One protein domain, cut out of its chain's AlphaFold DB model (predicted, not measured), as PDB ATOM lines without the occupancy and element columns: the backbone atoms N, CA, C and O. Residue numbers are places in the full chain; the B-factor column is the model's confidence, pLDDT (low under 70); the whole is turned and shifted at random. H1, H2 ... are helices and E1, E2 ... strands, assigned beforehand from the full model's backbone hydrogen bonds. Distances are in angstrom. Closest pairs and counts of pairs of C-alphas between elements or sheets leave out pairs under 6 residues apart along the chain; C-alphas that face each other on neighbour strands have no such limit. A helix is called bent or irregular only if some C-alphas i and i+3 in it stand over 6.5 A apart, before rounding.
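This is residues 14 to 156 of the 157 residues of an uncharacterized protein of Bacillus mycoides (UniProt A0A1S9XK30). A twisted wall of five antiparallel strands has one long, kinked helix, H1, packed over one face, and a second helix, H2, folds back along H1 without being on the sheet. A long stretch with no named element, residues 64 to 98, joins the sheet to H1. The printed part has 143 residues, running E1 E2 E3 E4 E5 H1 H2; the sheet's order is E1 - E2 - E3 - E4 - E5, and the class is mixed. It is compact, with a radius of gyration of the C-alphas of 14.4 A and spans of 37 by 31 by 30 A.

E1, residues 14 to 19, E2, residues 24 to 31, E3, residues 35 to 43, E4, residues 50 to 54, and E5, residues 59 to 63, form a meander, each strand the antiparallel neighbour of the one before. Within hydrogen-bond range are N 15 and O 28 at 2.8 A, N 27 and O 39 at 2.8 A, N 42 and O 51 at 2.9 A, and N 52 and O 61 at 2.9 A. H1, residues 99 to 123, is on the sheet in two layers, a helix on one face; the closest C-alphas of E2 and H1 are those of Val 25 and Leu 119, 6.0 A apart. H1 is irregular, C-alphas 103 and 106 being 7.8 A apart, with a kink of 71 degrees near residue 106. H2, residues 137 to 150, touches H1 in a helical hairpin, at a shallow tilt of 25 degrees, opposite ways; their closest C-alphas, of Met 114 and Ile 141, are 5.4 A apart. Every O i to N i+4 pair is within hydrogen-bond range in H2, and 17 of 21 in H1.

E1 begins at C-alpha 14, (101.930, 58.392, 123.228). E3 is 26.7 A long, H1 33.4 A and H2 19.8 A, ending at C-alpha 150, (109.018, 67.245, 131.395).

The C-alphas farthest apart, of Asn 33 and Glu 126, are 40.7 A apart. The printed part has no cut; the links E5 to H1 and H1 to H2 are long. Confidence is under 70 at residue 21 and residues 45 to 48, 78 to 87 and 124 to 134.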
ATOM      1  N   ILE A  14     103.138  58.135 124.013       95.50
ATOM      2  CA  ILE A  14     101.930  58.392 123.228       95.50
ATOM      3  C   ILE A  14     102.296  58.152 121.764       95.50
ATOM      4  O   ILE A  14     103.066  58.918 121.183       95.50
ATOM      5  N   TRP A  15     101.779  57.070 121.187       92.12
ATOM      6  CA  TRP A  15     102.088  56.621 119.826       92.12
ATOM      7  C   TRP A  15     101.318  57.386 118.757       92.12
ATOM      8  O   TRP A  15     101.823  57.600 117.658       92.12
ATOM      9  N   GLY A  16     100.100  57.798 119.087       92.00
ATOM     10  CA  GLY A  16      99.210  58.494 118.178       92.00
ATOM     11  C   GLY A  16      98.008  59.045 118.923       92.00
ATOM     12  O   GLY A  16      97.606  58.512 119.958       92.00
ATOM     13  N   ILE A  17      97.458  60.134 118.393       93.94
ATOM     14  CA  ILE A  17      96.209  60.737 118.850       93.94
ATOM     15  C   ILE A  17      95.268  60.760 117.655       93.94
ATOM     16  O   ILE A  17      95.639  61.213 116.572       93.94
ATOM     17  N   HIS A  18      94.056  60.271 117.863       92.25
ATOM     18  CA  HIS A  18      93.055  60.097 116.827       92.25
ATOM     19  C   HIS A  18      91.761  60.784 117.247       92.25
ATOM     20  O   HIS A  18      91.313  60.664 118.389       92.25
ATOM     21  N   VAL A  19      91.161  61.502 116.302       85.75
ATOM     22  CA  VAL A  19      89.842  62.116 116.445       85.75
ATOM     23  C   VAL A  19      88.877  61.298 115.601       85.75
ATOM     24  O   VAL A  19      89.070  61.167 114.392       85.75
ATOM     25  N   ASP A  20      87.869  60.716 116.239       79.31
ATOM     26  CA  ASP A  20      86.825  59.945 115.575       79.31
ATOM     27  C   ASP A  20      85.605  60.831 115.276       79.31
ATOM     28  O   ASP A  20      85.233  61.723 116.043       79.31
ATOM     29  N   VAL A  21      84.929  60.531 114.169       69.94
ATOM     30  CA  VAL A  21      83.698  61.190 113.711       69.94
ATOM     31  C   VAL A  21      82.515  60.984 114.662       69.94
ATOM     32  O   VAL A  21      81.499  61.663 114.540       69.94
ATOM     33  N   THR A  22      82.635  60.059 115.616       70.50
ATOM     34  CA  THR A  22      81.619  59.754 116.635       70.50
ATOM     35  C   THR A  22      81.653  60.695 117.847       70.50
ATOM     36  O   THR A  22      80.826  60.555 118.747       70.50
ATOM     37  N   GLY A  23      82.579  61.662 117.889       78.69
ATOM     38  CA  GLY A  23      82.773  62.536 119.054       78.69
ATOM     39  C   GLY A  23      83.646  61.909 120.147       78.69
ATOM     40  O   GLY A  23      83.559  62.305 121.312       78.69
ATOM     41  N   CYS A  24      84.473  60.932 119.765       89.56
ATOM     42  CA  CYS A  24      85.524  60.338 120.582       89.56
ATOM     43  C   CYS A  24      86.888  60.904 120.170       89.56
ATOM     44  O   CYS A  24      87.198  60.985 118.982       89.56
ATOM     45  N   VAL A  25      87.728  61.244 121.144       94.56
ATOM     46  CA  VAL A  25      89.163  61.451 120.920       94.56
ATOM     47  C   VAL A  25      89.909  60.416 121.741       94.56
ATOM     48  O   VAL A  25      89.638  60.254 122.930       94.56
ATOM     49  N   TYR A  26      90.853  59.712 121.126       95.88
ATOM     50  CA  TYR A  26      91.631  58.694 121.821       95.88
ATOM     51  C   TYR A  26      93.118  58.781 121.511       95.88
ATOM     52  O   TYR A  26      93.534  59.263 120.457       95.88
ATOM     53  N   ALA A  27      93.923  58.314 122.458       96.81
ATOM     54  CA  ALA A  27      95.354  58.134 122.304       96.81
ATOM     55  C   ALA A  27      95.722  56.662 122.444       96.81
ATOM     56  O   ALA A  27      95.265  55.994 123.372       96.81
ATOM     57  N   GLN A  28      96.606  56.198 121.566       95.81
ATOM     58  CA  GLN A  28      97.316  54.937 121.746       95.81
ATOM     59  C   GLN A  28      98.554  55.206 122.591       95.81
ATOM     60  O   GLN A  28      99.384  56.045 122.223       95.81
ATOM     61  N   VAL A  29      98.676  54.524 123.726       95.62
ATOM     62  CA  VAL A  29      99.762  54.754 124.678       95.62
ATOM     63  C   VAL A  29     100.453  53.456 125.060       95.62
ATOM     64  O   VAL A  29      99.799  52.445 125.282       95.62
ATOM     65  N   GLY A  30     101.776  53.496 125.168       94.94
ATOM     66  CA  GLY A  30     102.585  52.421 125.731       94.94
ATOM     67  C   GLY A  30     102.981  52.772 127.157       94.94
ATOM     68  O   GLY A  30     103.635  53.793 127.378       94.94
ATOM     69  N   ILE A  31     102.597  51.942 128.126       93.50
ATOM     70  CA  ILE A  31     102.905  52.150 129.544       93.50
ATOM     71  C   ILE A  31     103.863  51.050 130.029       93.50
ATOM     72  O   ILE A  31     103.533  49.863 129.918       93.50
ATOM     73  N   PRO A  32     105.027  51.398 130.615       91.12
ATOM     74  CA  PRO A  32     105.973  50.396 131.093       91.12
ATOM     75  C   PRO A  32     105.346  49.454 132.121       91.12
ATOM     76  O   PRO A  32     104.648  49.884 133.037       91.12
ATOM     77  N   ASN A  33     105.629  48.157 131.980       87.56
ATOM     78  CA  ASN A  33     105.097  47.066 132.812       87.56
ATOM     79  C   ASN A  33     103.574  46.846 132.746       87.56
ATOM     80  O   ASN A  33     103.073  45.953 133.425       87.56
ATOM     81  N   VAL A  34     102.852  47.616 131.930       91.25
ATOM     82  CA  VAL A  34     101.409  47.452 131.701       91.25
ATOM     83  C   VAL A  34     101.152  46.986 130.270       91.25
ATOM     84  O   VAL A  34     100.405  46.035 130.063       91.25
ATOM     85  N   GLY A  35     101.835  47.592 129.298       91.12
ATOM     86  CA  GLY A  35     101.677  47.312 127.873       91.12
ATOM     87  C   GLY A  35     101.037  48.474 127.121       91.12
ATOM     88  O   GLY A  35     100.917  49.584 127.644       91.12
ATOM     89  N   ASP A  36     100.668  48.206 125.872       92.31
ATOM     90  CA  ASP A  36      99.945  49.162 125.041       92.31
ATOM     91  C   ASP A  36      98.456  49.171 125.412       92.31
ATOM     92  O   ASP A  36      97.863  48.118 125.655       92.31
ATOM     93  N   MET A  37      97.861  50.361 125.459       94.62
ATOM     94  CA  MET A  37      96.452  50.565 125.783       94.62
ATOM     95  C   MET A  37      95.892  51.831 125.128       94.62
ATOM     96  O   MET A  37      96.642  52.693 124.655       94.62
ATOM     97  N   GLU A  38      94.572  51.974 125.153       95.44
ATOM     98  CA  GLU A  38      93.875  53.172 124.712       95.44
ATOM     99  C   GLU A  38      93.396  54.034 125.884       95.44
ATOM    100  O   GLU A  38      92.823  53.577 126.874       95.44
ATOM    101  N   ILE A  39      93.603  55.341 125.745       97.25
ATOM    102  CA  ILE A  39      93.017  56.356 126.616       97.25
ATOM    103  C   ILE A  39      92.002  57.114 125.772       97.25
ATOM    104  O   ILE A  39      92.395  57.750 124.796       97.25
ATOM    105  N   GLN A  40      90.718  57.048 126.124       96.31
ATOM    106  CA  GLN A  40      89.645  57.611 125.299       96.31
ATOM    107  C   GLN A  40      88.830  58.643 126.077       96.31
ATOM    108  O   GLN A  40      88.671  58.557 127.301       96.31
ATOM    109  N   VAL A  41      88.309  59.635 125.360       94.50
ATOM    110  CA  VAL A  41      87.453  60.678 125.920       94.50
ATOM    111  C   VAL A  41      86.273  60.982 125.008       94.50
ATOM    112  O   VAL A  41      86.391  60.934 123.785       94.50
ATOM    113  N   TYR A  42      85.144  61.337 125.615       90.31
ATOM    114  CA  TYR A  42      83.886  61.592 124.921       90.31
ATOM    115  C   TYR A  42      83.192  62.836 125.464       90.31
ATOM    116  O   TYR A  42      83.261  63.145 126.661       90.31
ATOM    117  N   ASN A  43      82.447  63.503 124.584       84.00
ATOM    118  CA  ASN A  43      81.523  64.554 124.986       84.00
ATOM    119  C   ASN A  43      80.272  63.905 125.594       84.00
ATOM    120  O   ASN A  43      79.744  62.944 125.033       84.00
ATOM    121  N   HIS A  44      79.780  64.413 126.724       72.25
ATOM    122  CA  HIS A  44      78.499  63.968 127.266       72.25
ATOM    123  C   HIS A  44      77.386  64.943 126.879       72.25
ATOM    124  O   HIS A  44      77.468  66.140 127.144       72.25
ATOM    125  N   GLU A  45      76.288  64.396 126.349       59.53
ATOM    126  CA  GLU A  45      75.048  65.103 126.013       59.53
ATOM    127  C   GLU A  45      74.547  66.034 127.148       59.53
ATOM    128  O   GLU A  45      73.873  65.614 128.092       59.53
ATOM    129  N   GLY A  46      74.882  67.325 127.052       56.88
ATOM    130  CA  GLY A  46      74.047  68.423 127.550       56.88
ATOM    131  C   GLY A  46      74.362  69.056 128.909       56.88
ATOM    132  O   GLY A  46      73.529  69.817 129.380       56.88
ATOM    133  N   ASN A  47      75.506  68.793 129.559       64.06
ATOM    134  CA  ASN A  47      75.771  69.339 130.912       64.06
ATOM    135  C   ASN A  47      77.221  69.789 131.186       64.06
ATOM    136  O   ASN A  47      77.610  69.901 132.345       64.06
ATOM    137  N   GLY A  48      78.047  69.983 130.150       69.19
ATOM    138  CA  GLY A  48      79.471  70.327 130.331       69.19
ATOM    139  C   GLY A  48      80.290  69.225 131.016       69.19
ATOM    140  O   GLY A  48      81.356  69.487 131.561       69.19
ATOM    141  N   ARG A  49      79.765  67.994 131.026       78.69
ATOM    142  CA  ARG A  49      80.440  66.800 131.527       78.69
ATOM    143  C   ARG A  49      81.192  66.138 130.390       78.69
ATOM    144  O   ARG A  49      80.654  65.974 129.299       78.69
ATOM    145  N   PHE A  50      82.374  65.643 130.696       87.19
ATOM    146  CA  PHE A  50      83.145  64.813 129.795       87.19
ATOM    147  C   PHE A  50      83.335  63.432 130.403       87.19
ATOM    148  O   PHE A  50      83.517  63.293 131.614       87.19
ATOM    149  N   LEU A  51      83.259  62.405 129.563       89.75
ATOM    150  CA  LEU A  51      83.511  61.024 129.952       89.75
ATOM    151  C   LEU A  51      84.949  60.675 129.574       89.75
ATOM    152  O   LEU A  51      85.336  60.825 128.420       89.75
ATOM    153  N   VAL A  52      85.717  60.184 130.539       93.00
ATOM    154  CA  VAL A  52      87.070  59.663 130.336       93.00
ATOM    155  C   VAL A  52      87.072  58.159 130.584       93.00
ATOM    156  O   VAL A  52      86.412  57.695 131.521       93.00
ATOM    157  N   THR A  53      87.771  57.382 129.757       94.75
ATOM    158  CA  THR A  53      87.742  55.913 129.820       94.75
ATOM    159  C   THR A  53      89.126  55.285 129.627       94.75
ATOM    160  O   THR A  53      90.010  55.840 128.974       94.75
ATOM    161  N   LEU A  54      89.289  54.104 130.226       96.31
ATOM    162  CA  LEU A  54      90.392  53.161 130.025       96.31
ATOM    163  C   LEU A  54      89.746  51.785 129.754       96.31
ATOM    164  O   LEU A  54      89.420  51.069 130.715       96.31
ATOM    165  N   PRO A  55      89.445  51.451 128.486       94.56
ATOM    166  CA  PRO A  55      88.665  50.267 128.124       94.56
ATOM    167  C   PRO A  55      89.260  48.949 128.627       94.56
ATOM    168  O   PRO A  55      88.530  48.110 129.151       94.56
ATOM    169  N   GLU A  56      90.582  48.795 128.556       94.69
ATOM    170  CA  GLU A  56      91.321  47.594 128.969       94.69
ATOM    171  C   GLU A  56      91.124  47.273 130.455       94.69
ATOM    172  O   GLU A  56      91.206  46.118 130.868       94.69
ATOM    173  N   PHE A  57      90.796  48.290 131.255       94.50
ATOM    174  CA  PHE A  57      90.535  48.171 132.686       94.50
ATOM    175  C   PHE A  57      89.044  48.230 133.038       94.50
ATOM    176  O   PHE A  57      88.696  48.274 134.220       94.50
ATOM    177  N   ASN A  58      88.145  48.267 132.044       93.75
ATOM    178  CA  ASN A  58      86.709  48.509 132.233       93.75
ATOM    179  C   ASN A  58      86.439  49.720 133.152       93.75
ATOM    180  O   ASN A  58      85.547  49.719 134.017       93.75
ATOM    181  N   TRP A  59      87.265  50.759 133.008       93.19
ATOM    182  CA  TRP A  59      87.232  51.927 133.871       93.19
ATOM    183  C   TRP A  59      86.771  53.165 133.116       93.19
ATOM    184  O   TRP A  59      87.162  53.418 131.980       93.19
ATOM    185  N   CYS A  60      85.941  53.959 133.782       91.81
ATOM    186  CA  CYS A  60      85.559  55.280 133.331       91.81
ATOM    187  C   CYS A  60      85.302  56.207 134.521       91.81
ATOM    188  O   CYS A  60      85.075  55.746 135.648       91.81
ATOM    189  N   SER A  61      85.318  57.509 134.251       89.75
ATOM    190  CA  SER A  61      84.897  58.565 135.170       89.75
ATOM    191  C   SER A  61      84.327  59.742 134.387       89.75
ATOM    192  O   SER A  61      84.613  59.907 133.203       89.75
ATOM    193  N   TYR A  62      83.545  60.578 135.063       87.75
ATOM    194  CA  TYR A  62      83.188  61.893 134.539       87.75
ATOM    195  C   TYR A  62      84.156  62.957 135.053       87.75
ATOM    196  O   TYR A  62      84.812  62.750 136.075       87.75
ATOM    197  N   VAL A  63      84.240  64.076 134.339       87.50
ATOM    198  CA  VAL A  63      84.945  65.297 134.746       87.50
ATOM    199  C   VAL A  63      84.240  66.513 134.151       87.50
ATOM    200  O   VAL A  63      83.689  66.420 133.056       87.50
ATOM    201  N   GLY A  64      84.221  67.632 134.873       83.50
ATOM    202  CA  GLY A  64      83.750  68.916 134.347       83.50
ATOM    203  C   GLY A  64      84.896  69.792 133.868       83.50
ATOM    204  O   GLY A  64      85.091  69.987 132.675       83.50
ATOM    205  N   ASP A  65      85.695  70.253 134.822       85.81
ATOM    206  CA  ASP A  65      86.848  71.125 134.626       85.81
ATOM    207  C   ASP A  65      88.100  70.276 134.380       85.81
ATOM    208  O   ASP A  65      88.839  69.906 135.307       85.81
ATOM    209  N   PHE A  66      88.341  69.930 133.117       87.44
ATOM    210  CA  PHE A  66      89.487  69.103 132.738       87.44
ATOM    211  C   PHE A  66      90.832  69.833 132.862       87.44
ATOM    212  O   PHE A  66      91.869  69.181 132.945       87.44
ATOM    213  N   GLU A  67      90.830  71.163 132.943       87.00
ATOM    214  CA  GLU A  67      92.022  71.996 133.115       87.00
ATOM    215  C   GLU A  67      92.504  72.120 134.568       87.00
ATOM    216  O   GLU A  67      93.647  72.513 134.816       87.00
ATOM    217  N   LYS A  68      91.664  71.760 135.547       89.00
ATOM    218  CA  LYS A  68      91.990  71.879 136.974       89.00
ATOM    219  C   LYS A  68      92.478  70.547 137.534       89.00
ATOM    220  O   LYS A  68      91.744  69.568 137.597       89.00
ATOM    221  N   PHE A  69      93.712  70.521 138.035       89.81
ATOM    222  CA  PHE A  69      94.326  69.311 138.608       89.81
ATOM    223  C   PHE A  69      94.294  69.251 140.143       89.81
ATOM    224  O   PHE A  69      94.691  68.240 140.721       89.81
ATOM    225  N   HIS A  70      93.832  70.305 140.818       89.38
ATOM    226  CA  HIS A  70      93.628  70.286 142.268       89.38
ATOM    227  C   HIS A  70      92.300  69.610 142.621       89.38
ATOM    228  O   HIS A  70      91.325  69.729 141.880       89.38
ATOM    229  N   THR A  71      92.228  68.947 143.771       88.88
ATOM    230  CA  THR A  71      90.959  68.419 144.291       88.88
ATOM    231  C   THR A  71      90.041  69.555 144.733       88.88
ATOM    232  O   THR A  71      90.503  70.536 145.324       88.88
ATOM    233  N   SER A  72      88.749  69.413 144.482       86.12
ATOM    234  CA  SER A  72      87.710  70.307 144.977       86.12
ATOM    235  C   SER A  72      87.609  70.250 146.509       86.12
ATOM    236  O   SER A  72      87.946  69.230 147.123       86.12
ATOM    237  N   PRO A  73      87.141  71.325 147.171       84.69
ATOM    238  CA  PRO A  73      86.817  71.279 148.594       84.69
ATOM    239  C   PRO A  73      85.803  70.165 148.891       84.69
ATOM    240  O   PRO A  73      84.880  69.952 148.110       84.69
ATOM    241  N   LYS A  74      85.937  69.483 150.038       73.88
ATOM    242  CA  LYS A  74      85.118  68.303 150.395       73.88
ATOM    243  C   LYS A  74      83.602  68.540 150.358       73.88
ATOM    244  O   LYS A  74      82.856  67.605 150.081       73.88
ATOM    245  N   ASP A  75      83.168  69.771 150.612       74.81
ATOM    246  CA  ASP A  75      81.749  70.142 150.673       74.81
ATOM    247  C   ASP A  75      81.215  70.682 149.336       74.81
ATOM    248  O   ASP A  75      80.029  70.980 149.207       74.81
ATOM    249  N   TYR A  76      82.077  70.807 148.324       71.25
ATOM    250  CA  TYR A  76      81.706  71.299 147.003       71.25
ATOM    251  C   TYR A  76      81.171  70.137 146.157       71.25
ATOM    252  O   TYR A  76      81.850  69.583 145.296       71.25
ATOM    253  N   GLN A  77      79.942  69.720 146.464       70.56
ATOM    254  CA  GLN A  77      79.203  68.731 145.682       70.56
ATOM    255  C   GLN A  77      78.349  69.448 144.638       70.56
ATOM    256  O   GLN A  77      77.608  70.373 144.960       70.56
ATOM    257  N   ASN A  78      78.439  69.013 143.383       68.81
ATOM    258  CA  ASN A  78      77.603  69.529 142.306       68.81
ATOM    259  C   ASN A  78      76.861  68.370 141.643       68.81
ATOM    260  O   ASN A  78      77.472  67.544 140.965       68.81
ATOM    261  N   ASP A  79      75.543  68.317 141.828       68.88
ATOM    262  CA  ASP A  79      74.692  67.259 141.277       68.88
ATOM    263  C   ASP A  79      74.698  67.208 139.742       68.88
ATOM    264  O   ASP A  79      74.474  66.139 139.176       68.88
ATOM    265  N   VAL A  80      75.058  68.305 139.062       66.56
ATOM    266  CA  VAL A  80      75.297  68.307 137.608       66.56
ATOM    267  C   VAL A  80      76.469  67.397 137.248       66.56
ATOM    268  O   VAL A  80      76.413  66.715 136.232       66.56
ATOM    269  N   PHE A  81      77.494  67.309 138.097       64.94
ATOM    270  CA  PHE A  81      78.688  66.477 137.896       64.94
ATOM    271  C   PHE A  81      78.626  65.135 138.637       64.94
ATOM    272  O   PHE A  81      79.630  64.429 138.753       64.94
ATOM    273  N   LYS A  82      77.437  64.754 139.114       64.25
ATOM    274  CA  LYS A  82      77.183  63.441 139.703       64.25
ATOM    275  C   LYS A  82      77.064  62.387 138.605       64.25
ATOM    276  O   LYS A  82      76.179  62.461 137.750       64.25
ATOM    277  N   GLY A  83      77.938  61.390 138.639       62.84
ATOM    278  CA  GLY A  83      77.854  60.181 137.823       62.84
ATOM    279  C   GLY A  83      77.684  58.922 138.669       62.84
ATOM    280  O   GLY A  83      77.755  58.968 139.897       62.84
ATOM    281  N   TYR A  84      77.523  57.770 138.007       61.16
ATOM    282  CA  TYR A  84      77.382  56.461 138.669       61.16
ATOM    283  C   TYR A  84      78.519  56.155 139.664       61.16
ATOM    284  O   TYR A  84      78.309  55.460 140.652       61.16
ATOM    285  N   ARG A  85      79.720  56.698 139.421       60.56
ATOM    286  CA  ARG A  85      80.921  56.478 140.242       60.56
ATOM    287  C   ARG A  85      81.260  57.622 141.210       60.56
ATOM    288  O   ARG A  85      82.256  57.508 141.913       60.56
ATOM    289  N   GLY A  86      80.459  58.689 141.277       64.50
ATOM    290  CA  GLY A  86      80.672  59.798 142.217       64.50
ATOM    291  C   GLY A  86      80.592  61.194 141.597       64.50
ATOM    292  O   GLY A  86      80.121  61.365 140.474       64.50
ATOM    293  N   TYR A  87      81.035  62.185 142.374       69.00
ATOM    294  CA  TYR A  87      81.081  63.603 142.016       69.00
ATOM    295  C   TYR A  87      82.507  63.985 141.624       69.00
ATOM    296  O   TYR A  87      83.398  63.950 142.470       69.00
ATOM    297  N   TYR A  88      82.717  64.358 140.364       72.50
ATOM    298  CA  TYR A  88      84.038  64.740 139.870       72.50
ATOM    299  C   TYR A  88      83.940  66.064 139.134       72.50
ATOM    300  O   TYR A  88      83.454  66.138 138.004       72.50
ATOM    301  N   LEU A  89      84.373  67.118 139.814       82.31
ATOM    302  CA  LEU A  89      84.340  68.467 139.280       82.31
ATOM    303  C   LEU A  89      85.591  68.742 138.475       82.31
ATOM    304  O   LEU A  89      85.489  69.167 137.334       82.31
ATOM    305  N   THR A  90      86.754  68.441 139.040       89.75
ATOM    306  CA  THR A  90      88.046  68.699 138.409       89.75
ATOM    307  C   THR A  90      88.745  67.400 138.017       89.75
ATOM    308  O   THR A  90      88.456  66.323 138.549       89.75
ATOM    309  N   MET A  91      89.744  67.485 137.137       91.69
ATOM    310  CA  MET A  91      90.659  66.367 136.864       91.69
ATOM    311  C   MET A  91      91.368  65.879 138.146       91.69
ATOM    312  O   MET A  91      91.694  64.696 138.300       91.69
ATOM    313  N   GLY A  92      91.585  66.783 139.107       91.00
ATOM    314  CA  GLY A  92      92.129  66.470 140.428       91.00
ATOM    315  C   GLY A  92      91.268  65.495 141.230       91.00
ATOM    316  O   GLY A  92      91.822  64.596 141.862       91.00
ATOM    317  N   ASP A  93      89.944  65.605 141.126       90.62
ATOM    318  CA  ASP A  93      89.003  64.767 141.874       90.62
ATOM    319  C   ASP A  93      88.998  63.310 141.399       90.62
ATOM    320  O   ASP A  93      88.714  62.418 142.193       90.62
ATOM    321  N   ILE A  94      89.323  63.049 140.125       90.31
ATOM    322  CA  ILE A  94      89.251  61.704 139.533       90.31
ATOM    323  C   ILE A  94      90.094  60.705 140.331       90.31
ATOM    324  O   ILE A  94      91.305  60.886 140.502       90.31
ATOM    325  N   VAL A  95      89.466  59.606 140.749       90.00
ATOM    326  CA  VAL A  95      90.129  58.481 141.417       90.00
ATOM    327  C   VAL A  95      90.250  57.317 140.438       90.00
ATOM    328  O   VAL A  95      89.250  56.826 139.917       90.00
ATOM    329  N   MET A  96      91.477  56.846 140.215       92.25
ATOM    330  CA  MET A  96      91.776  55.673 139.387       92.25
ATOM    331  C   MET A  96      92.278  54.538 140.284       92.25
ATOM    332  O   MET A  96      93.479  54.464 140.530       92.25
ATOM    333  N   PRO A  97      91.399  53.664 140.809       92.75
ATOM    334  CA  PRO A  97      91.786  52.559 141.685       92.75
ATOM    335  C   PRO A  97      92.303  51.352 140.877       92.75
ATOM    336  O   PRO A  97      91.838  50.232 141.061       92.75
ATOM    337  N   ILE A  98      93.232  51.589 139.947       94.69
ATOM    338  CA  ILE A  98      93.862  50.568 139.095       94.69
ATOM    339  C   ILE A  98      95.312  50.434 139.548       94.69
ATOM    340  O   ILE A  98      96.089  51.381 139.402       94.69
ATOM    341  N   SER A  99      95.667  49.296 140.144       94.94
ATOM    342  CA  SER A  99      96.979  49.057 140.767       94.94
ATOM    343  C   SER A  99      98.146  49.281 139.807       94.94
ATOM    344  O   SER A  99      99.120  49.950 140.143       94.94
ATOM    345  N   GLU A 100      98.002  48.766 138.597       93.88
ATOM    346  CA  GLU A 100      98.979  48.750 137.515       93.88
ATOM    347  C   GLU A 100      99.304  50.166 137.030       93.88
ATOM    348  O   GLU A 100     100.428  50.451 136.623       93.88
ATOM    349  N   LEU A 101      98.338  51.081 137.136       94.75
ATOM    350  CA  LEU A 101      98.473  52.464 136.692       94.75
ATOM    351  C   LEU A 101      98.857  53.432 137.810       94.75
ATOM    352  O   LEU A 101      99.113  54.593 137.504       94.75
ATOM    353  N   GLN A 102      98.930  53.007 139.080       94.75
ATOM    354  CA  GLN A 102      99.261  53.913 140.195       94.75
ATOM    355  C   GLN A 102     100.525  54.756 139.961       94.75
ATOM    356  O   GLN A 102     100.473  55.956 140.242       94.75
ATOM    357  N   PRO A 103     101.626  54.214 139.397       94.12
ATOM    358  CA  PRO A 103     102.820  55.010 139.107       94.12
ATOM    359  C   PRO A 103     102.610  56.089 138.032       94.12
ATOM    360  O   PRO A 103     103.396  57.028 137.968       94.12
ATOM    361  N   TYR A 104     101.562  55.956 137.215       95.19
ATOM    362  CA  TYR A 104     101.301  56.751 136.012       95.19
ATOM    363  C   TYR A 104     100.012  57.581 136.098       95.19
ATOM    364  O   TYR A 104      99.621  58.228 135.128       95.19
ATOM    365  N   VAL A 105      99.323  57.583 137.248       94.88
ATOM    366  CA  VAL A 105      98.044  58.297 137.442       94.88
ATOM    367  C   VAL A 105      98.153  59.767 137.037       94.88
ATOM    368  O   VAL A 105      97.216  60.329 136.468       94.88
ATOM    369  N   ARG A 106      99.292  60.401 137.327       95.69
ATOM    370  CA  ARG A 106      99.535  61.805 136.996       95.69
ATOM    371  C   ARG A 106      99.606  62.010 135.481       95.69
ATOM    372  O   ARG A 106      98.926  62.889 134.964       95.69
ATOM    373  N   GLU A 107     100.395  61.204 134.785       97.00
ATOM    374  CA  GLU A 107     100.567  61.231 133.334       97.00
ATOM    375  C   GLU A 107      99.230  60.950 132.640       97.00
ATOM    376  O   GLU A 107      98.806  61.730 131.792       97.00
ATOM    377  N   VAL A 108      98.505  59.916 133.077       97.06
ATOM    378  CA  VAL A 108      97.184  59.547 132.540       97.06
ATOM    379  C   VAL A 108      96.178  60.696 132.674       97.06
ATOM    380  O   VAL A 108      95.485  61.014 131.711       97.06
ATOM    381  N   LYS A 109      96.134  61.395 133.820       97.25
ATOM    382  CA  LYS A 109      95.279  62.589 133.993       97.25
ATOM    383  C   LYS A 109      95.625  63.714 133.014       97.25
ATOM    384  O   LYS A 109      94.730  64.386 132.505       97.25
ATOM    385  N   PHE A 110      96.910  63.925 132.745       97.50
ATOM    386  CA  PHE A 110      97.354  64.922 131.770       97.50
ATOM    387  C   PHE A 110      97.013  64.521 130.334       97.50
ATOM    388  O   PHE A 110      96.615  65.381 129.550       97.50
ATOM    389  N   ILE A 111      97.095  63.230 130.006       97.69
ATOM    390  CA  ILE A 111      96.654  62.716 128.707       97.69
ATOM    391  C   ILE A 111      95.148  62.930 128.556       97.69
ATOM    392  O   ILE A 111      94.732  63.517 127.564       97.69
ATOM    393  N   PHE A 112      94.334  62.584 129.559       97.38
ATOM    394  CA  PHE A 112      92.897  62.872 129.533       97.38
ATOM    395  C   PHE A 112      92.593  64.353 129.315       97.38
ATOM    396  O   PHE A 112      91.818  64.689 128.424       97.38
ATOM    397  N   SER A 113      93.223  65.241 130.086       95.25
ATOM    398  CA  SER A 113      93.057  66.690 129.928       95.25
ATOM    399  C   SER A 113      93.413  67.156 128.512       95.25
ATOM    400  O   SER A 113      92.689  67.953 127.914       95.25
ATOM    401  N   MET A 114      94.510  66.648 127.948       95.56
ATOM    402  CA  MET A 114      94.938  66.984 126.592       95.56
ATOM    403  C   MET A 114      93.939  66.492 125.536       95.56
ATOM    404  O   MET A 114      93.569  67.259 124.648       95.56
ATOM    405  N   LEU A 115      93.462  65.247 125.641       95.50
ATOM    406  CA  LEU A 115      92.469  64.692 124.716       95.50
ATOM    407  C   LEU A 115      91.134  65.433 124.807       95.50
ATOM    408  O   LEU A 115      90.527  65.718 123.779       95.50
ATOM    409  N   LEU A 116      90.707  65.814 126.014       92.81
ATOM    410  CA  LEU A 116      89.510  66.634 126.208       92.81
ATOM    411  C   LEU A 116      89.657  68.026 125.605       92.81
ATOM    412  O   LEU A 116      88.697  68.547 125.052       92.81
ATOM    413  N   SER A 117      90.862  68.591 125.628       90.38
ATOM    414  CA  SER A 117      91.142  69.865 124.962       90.38
ATOM    415  C   SER A 117      91.027  69.744 123.441       90.38
ATOM    416  O   SER A 117      90.430  70.608 122.801       90.38
ATOM    417  N   PHE A 118      91.542  68.657 122.851       91.25
ATOM    418  CA  PHE A 118      91.345  68.374 121.425       91.25
ATOM    419  C   PHE A 118      89.867  68.188 121.088       91.25
ATOM    420  O   PHE A 118      89.365  68.824 120.168       91.25
ATOM    421  N   LEU A 119      89.148  67.382 121.870       89.44
ATOM    422  CA  LEU A 119      87.715  67.173 121.686       89.44
ATOM    423  C   LEU A 119      86.933  68.492 121.780       89.44
ATOM    424  O   LEU A 119      86.061  68.759 120.955       89.44
ATOM    425  N   TYR A 120      87.244  69.329 122.768       84.38
ATOM    426  CA  TYR A 120      86.591  70.620 122.963       84.38
ATOM    427  C   TYR A 120      86.822  71.556 121.769       84.38
ATOM    428  O   TYR A 120      85.884  72.195 121.290       84.38
ATOM    429  N   LYS A 121      88.055  71.589 121.249       82.69
ATOM    430  CA  LYS A 121      88.428  72.362 120.059       82.69
ATOM    431  C   LYS A 121      87.662  71.934 118.804       82.69
ATOM    432  O   LYS A 121      87.282  72.788 118.014       82.69
ATOM    433  N   GLU A 122      87.427  70.638 118.623       79.12
ATOM    434  CA  GLU A 122      86.691  70.117 117.461       79.12
ATOM    435  C   GLU A 122      85.172  70.313 117.582       79.12
ATOM    436  O   GLU A 122      84.466  70.413 116.581       79.12
ATOM    437  N   THR A 123      84.645  70.362 118.809       73.44
ATOM    438  CA  THR A 123      83.194  70.404 119.062       73.44
ATOM    439  C   THR A 123      82.636  71.807 119.285       73.44
ATOM    440  O   THR A 123      81.419  71.986 119.217       73.44
ATOM    441  N   THR A 124      83.481  72.813 119.527       68.06
ATOM    442  CA  THR A 124      83.041  74.188 119.802       68.06
ATOM    443  C   THR A 124      83.768  75.203 118.912       68.06
ATOM    444  O   THR A 124      84.983  75.176 118.776       68.06
ATOM    445  N   ASN A 125      83.014  76.135 118.315       52.69
ATOM    446  CA  ASN A 125      83.562  77.291 117.581       52.69
ATOM    447  C   ASN A 125      83.814  78.507 118.496       52.69
ATOM    448  O   ASN A 125      84.173  79.583 118.017       52.69
ATOM    449  N   GLU A 126      83.566  78.369 119.798       48.75
ATOM    450  CA  GLU A 126      83.623  79.458 120.769       48.75
ATOM    451  C   GLU A 126      84.849  79.308 121.671       48.75
ATOM    452  O   GLU A 126      85.237  78.201 122.043       48.75
ATOM    453  N   LEU A 127      85.451  80.447 122.037       49.66
ATOM    454  CA  LEU A 127      86.472  80.525 123.081       49.66
ATOM    455  C   LEU A 127      86.012  79.705 124.290       49.66
ATOM    456  O   LEU A 127      84.908  79.904 124.794       49.66
ATOM    457  N   TYR A 128      86.858  78.792 124.763       49.25
ATOM    458  CA  TYR A 128      86.654  78.126 126.044       49.25
ATOM    459  C   TYR A 128      86.637  79.184 127.147       49.25
ATOM    460  O   TYR A 128      87.682  79.647 127.596       49.25
ATOM    461  N   ILE A 129      85.446  79.607 127.560       47.97
ATOM    462  CA  ILE A 129      85.254  80.488 128.710       47.97
ATOM    463  C   ILE A 129      84.842  79.590 129.874       47.97
ATOM    464  O   ILE A 129      83.732  79.691 130.393       47.97
ATOM    465  N   ASN A 130      85.722  78.669 130.283       51.22
ATOM    466  CA  ASN A 130      85.573  78.115 131.620       51.22
ATOM    467  C   ASN A 130      86.067  79.175 132.613       51.22
ATOM    468  O   ASN A 130      87.133  79.776 132.472       51.22
ATOM    469  N   THR A 131      85.196  79.501 133.556       48.25
ATOM    470  CA  THR A 131      84.999  80.822 134.181       48.25
ATOM    471  C   THR A 131      86.065  81.234 135.211       48.25
ATOM    472  O   THR A 131      85.782  81.974 136.150       48.25
ATOM    473  N   GLY A 132      87.319  80.805 135.045       53.38
ATOM    474  CA  GLY A 132      88.399  81.142 135.978       53.38
ATOM    475  C   GLY A 132      89.826  81.091 135.433       53.38
ATOM    476  O   GLY A 132      90.748  81.405 136.184       53.38
ATOM    477  N   THR A 133      90.041  80.725 134.166       56.56
ATOM    478  CA  THR A 133      91.384  80.680 133.565       56.56
ATOM    479  C   THR A 133      91.448  81.560 132.327       56.56
ATOM    480  O   THR A 133      90.625  81.433 131.430       56.56
ATOM    481  N   THR A 134      92.455  82.426 132.235       64.06
ATOM    482  CA  THR A 134      92.704  83.279 131.059       64.06
ATOM    483  C   THR A 134      93.454  82.546 129.936       64.06
ATOM    484  O   THR A 134      94.124  83.191 129.138       64.06
ATOM    485  N   CYS A 135      93.416  81.210 129.918       73.31
ATOM    486  CA  CYS A 135      94.192  80.347 129.026       73.31
ATOM    487  C   CYS A 135      93.295  79.826 127.898       73.31
ATOM    488  O   CYS A 135      92.199  79.333 128.159       73.31
ATOM    489  N   THR A 136      93.763  79.910 126.655       83.00
ATOM    490  CA  THR A 136      93.102  79.308 125.486       83.00
ATOM    491  C   THR A 136      93.241  77.782 125.489       83.00
ATOM    492  O   THR A 136      94.090  77.215 126.183       83.00
ATOM    493  N   VAL A 137      92.421  77.096 124.685       85.12
ATOM    494  CA  VAL A 137      92.484  75.631 124.534       85.12
ATOM    495  C   VAL A 137      93.828  75.211 123.941       85.12
ATOM    496  O   VAL A 137      94.439  74.252 124.406       85.12
ATOM    497  N   GLU A 138      94.333  75.955 122.958       87.62
ATOM    498  CA  GLU A 138      95.653  75.750 122.360       87.62
ATOM    499  C   GLU A 138      96.782  75.872 123.384       87.62
ATOM    500  O   GLU A 138      97.666  75.015 123.434       87.62
ATOM    501  N   GLU A 139      96.750  76.913 124.218       88.94
ATOM    502  CA  GLU A 139      97.734  77.091 125.288       88.94
ATOM    503  C   GLU A 139      97.660  75.955 126.312       88.94
ATOM    504  O   GLU A 139      98.699  75.505 126.798       88.94
ATOM    505  N   HIS A 140      96.461  75.442 126.602       90.12
ATOM    506  CA  HIS A 140      96.292  74.320 127.524       90.12
ATOM    507  C   HIS A 140      96.778  72.986 126.935       90.12
ATOM    508  O   HIS A 140      97.414  72.197 127.638       90.12
ATOM    509  N   ILE A 141      96.565  72.749 125.635       92.31
ATOM    510  CA  ILE A 141      97.149  71.602 124.913       92.31
ATOM    511  C   ILE A 141      98.674  71.656 125.013       92.31
ATOM    512  O   ILE A 141      99.312  70.668 125.383       92.31
ATOM    513  N   GLU A 142      99.264  72.815 124.720       93.69
ATOM    514  CA  GLU A 142     100.711  73.015 124.782       93.69
ATOM    515  C   GLU A 142     101.245  72.867 126.216       93.69
ATOM    516  O   GLU A 142     102.284  72.245 126.438       93.69
ATOM    517  N   TYR A 143     100.511  73.368 127.212       93.62
ATOM    518  CA  TYR A 143     100.822  73.153 128.622       93.62
ATOM    519  C   TYR A 143     100.859  71.661 128.974       93.62
ATOM    520  O   TYR A 143     101.822  71.204 129.600       93.62
ATOM    521  N   CYS A 144      99.854  70.891 128.547       95.44
ATOM    522  CA  CYS A 144      99.798  69.456 128.812       95.44
ATOM    523  C   CYS A 144     100.966  68.717 128.151       95.44
ATOM    524  O   CYS A 144     101.630  67.925 128.821       95.44
ATOM    525  N   LYS A 145     101.273  69.026 126.881       96.00
ATOM    526  CA  LYS A 145     102.423  68.458 126.159       96.00
ATOM    527  C   LYS A 145     103.734  68.719 126.893       96.00
ATOM    528  O   LYS A 145     104.429  67.772 127.246       96.00
ATOM    529  N   ARG A 146     104.016  69.981 127.233       96.62
ATOM    530  CA  ARG A 146     105.238  70.358 127.964       96.62
ATOM    531  C   ARG A 146     105.351  69.661 129.313       96.62
ATOM    532  O   ARG A 146     106.448  69.295 129.728       96.62
ATOM    533  N   LYS A 147     104.233  69.495 130.029       96.56
ATOM    534  CA  LYS A 147     104.222  68.783 131.312       96.56
ATOM    535  C   LYS A 147     104.537  67.305 131.140       96.56
ATOM    536  O   LYS A 147     105.412  66.814 131.850       96.56
ATOM    537  N   LEU A 148     103.903  66.640 130.178       96.88
ATOM    538  CA  LEU A 148     104.176  65.245 129.837       96.88
ATOM    539  C   LEU A 148     105.647  65.050 129.431       96.88
ATOM    540  O   LEU A 148     106.342  64.227 130.026       96.88
ATOM    541  N   GLU A 149     106.165  65.870 128.519       95.56
ATOM    542  CA  GLU A 149     107.573  65.827 128.098       95.56
ATOM    543  C   GLU A 149     108.538  66.075 129.269       95.56
ATOM    544  O   GLU A 149     109.551  65.389 129.394       95.56
ATOM    545  N   SER A 150     108.207  66.993 130.190       96.06
ATOM    546  CA  SER A 150     109.018  67.245 131.395       96.06
ATOM    547  C   SER A 150     109.084  66.054 132.361       96.06
ATOM    548  O   SER A 150     109.953  66.014 133.232       96.06
ATOM    549  N   TRP A 151     108.183  65.079 132.208       95.12
ATOM    550  CA  TRP A 151     108.182  63.806 132.932       95.12
ATOM    551  C   TRP A 151     108.734  62.649 132.095       95.12
ATOM    552  O   TRP A 151     108.555  61.491 132.460       95.12
ATOM    553  N   ASN A 152     109.442  62.958 131.003       93.88
ATOM    554  CA  ASN A 152     110.006  62.005 130.046       93.88
ATOM    555  C   ASN A 152     108.957  61.154 129.319       93.88
ATOM    556  O   ASN A 152     109.284  60.076 128.819       93.88
ATOM    557  N   VAL A 153     107.711  61.629 129.230       94.69
ATOM    558  CA  VAL A 153     106.715  61.007 128.359       94.69
ATOM    559  C   VAL A 153     107.081  61.316 126.913       94.69
ATOM    560  O   VAL A 153     107.203  62.480 126.529       94.69
ATOM    561  N   TYR A 154     107.252  60.275 126.105       94.19
ATOM    562  CA  TYR A 154     107.452  60.435 124.668       94.19
ATOM    563  C   TYR A 154     106.113  60.731 123.993       94.19
ATOM    564  O   TYR A 154     105.135  60.031 124.237       94.19
ATOM    565  N   ILE A 155     106.067  61.736 123.121       92.69
ATOM    566  CA  ILE A 155     104.893  62.039 122.298       92.69
ATOM    567  C   ILE A 155     105.332  61.958 120.838       92.69
ATOM    568  O   ILE A 155     106.196  62.726 120.403       92.69
ATOM    569  N   ALA A 156     104.771  61.007 120.093       89.00
ATOM    570  CA  ALA A 156     105.004  60.903 118.661       89.00
ATOM    571  C   ALA A 156     104.505  62.173 117.948       89.00
ATOM    572  O   ALA A 156     103.505  62.774 118.349       89.00
TER     573      ALA A 156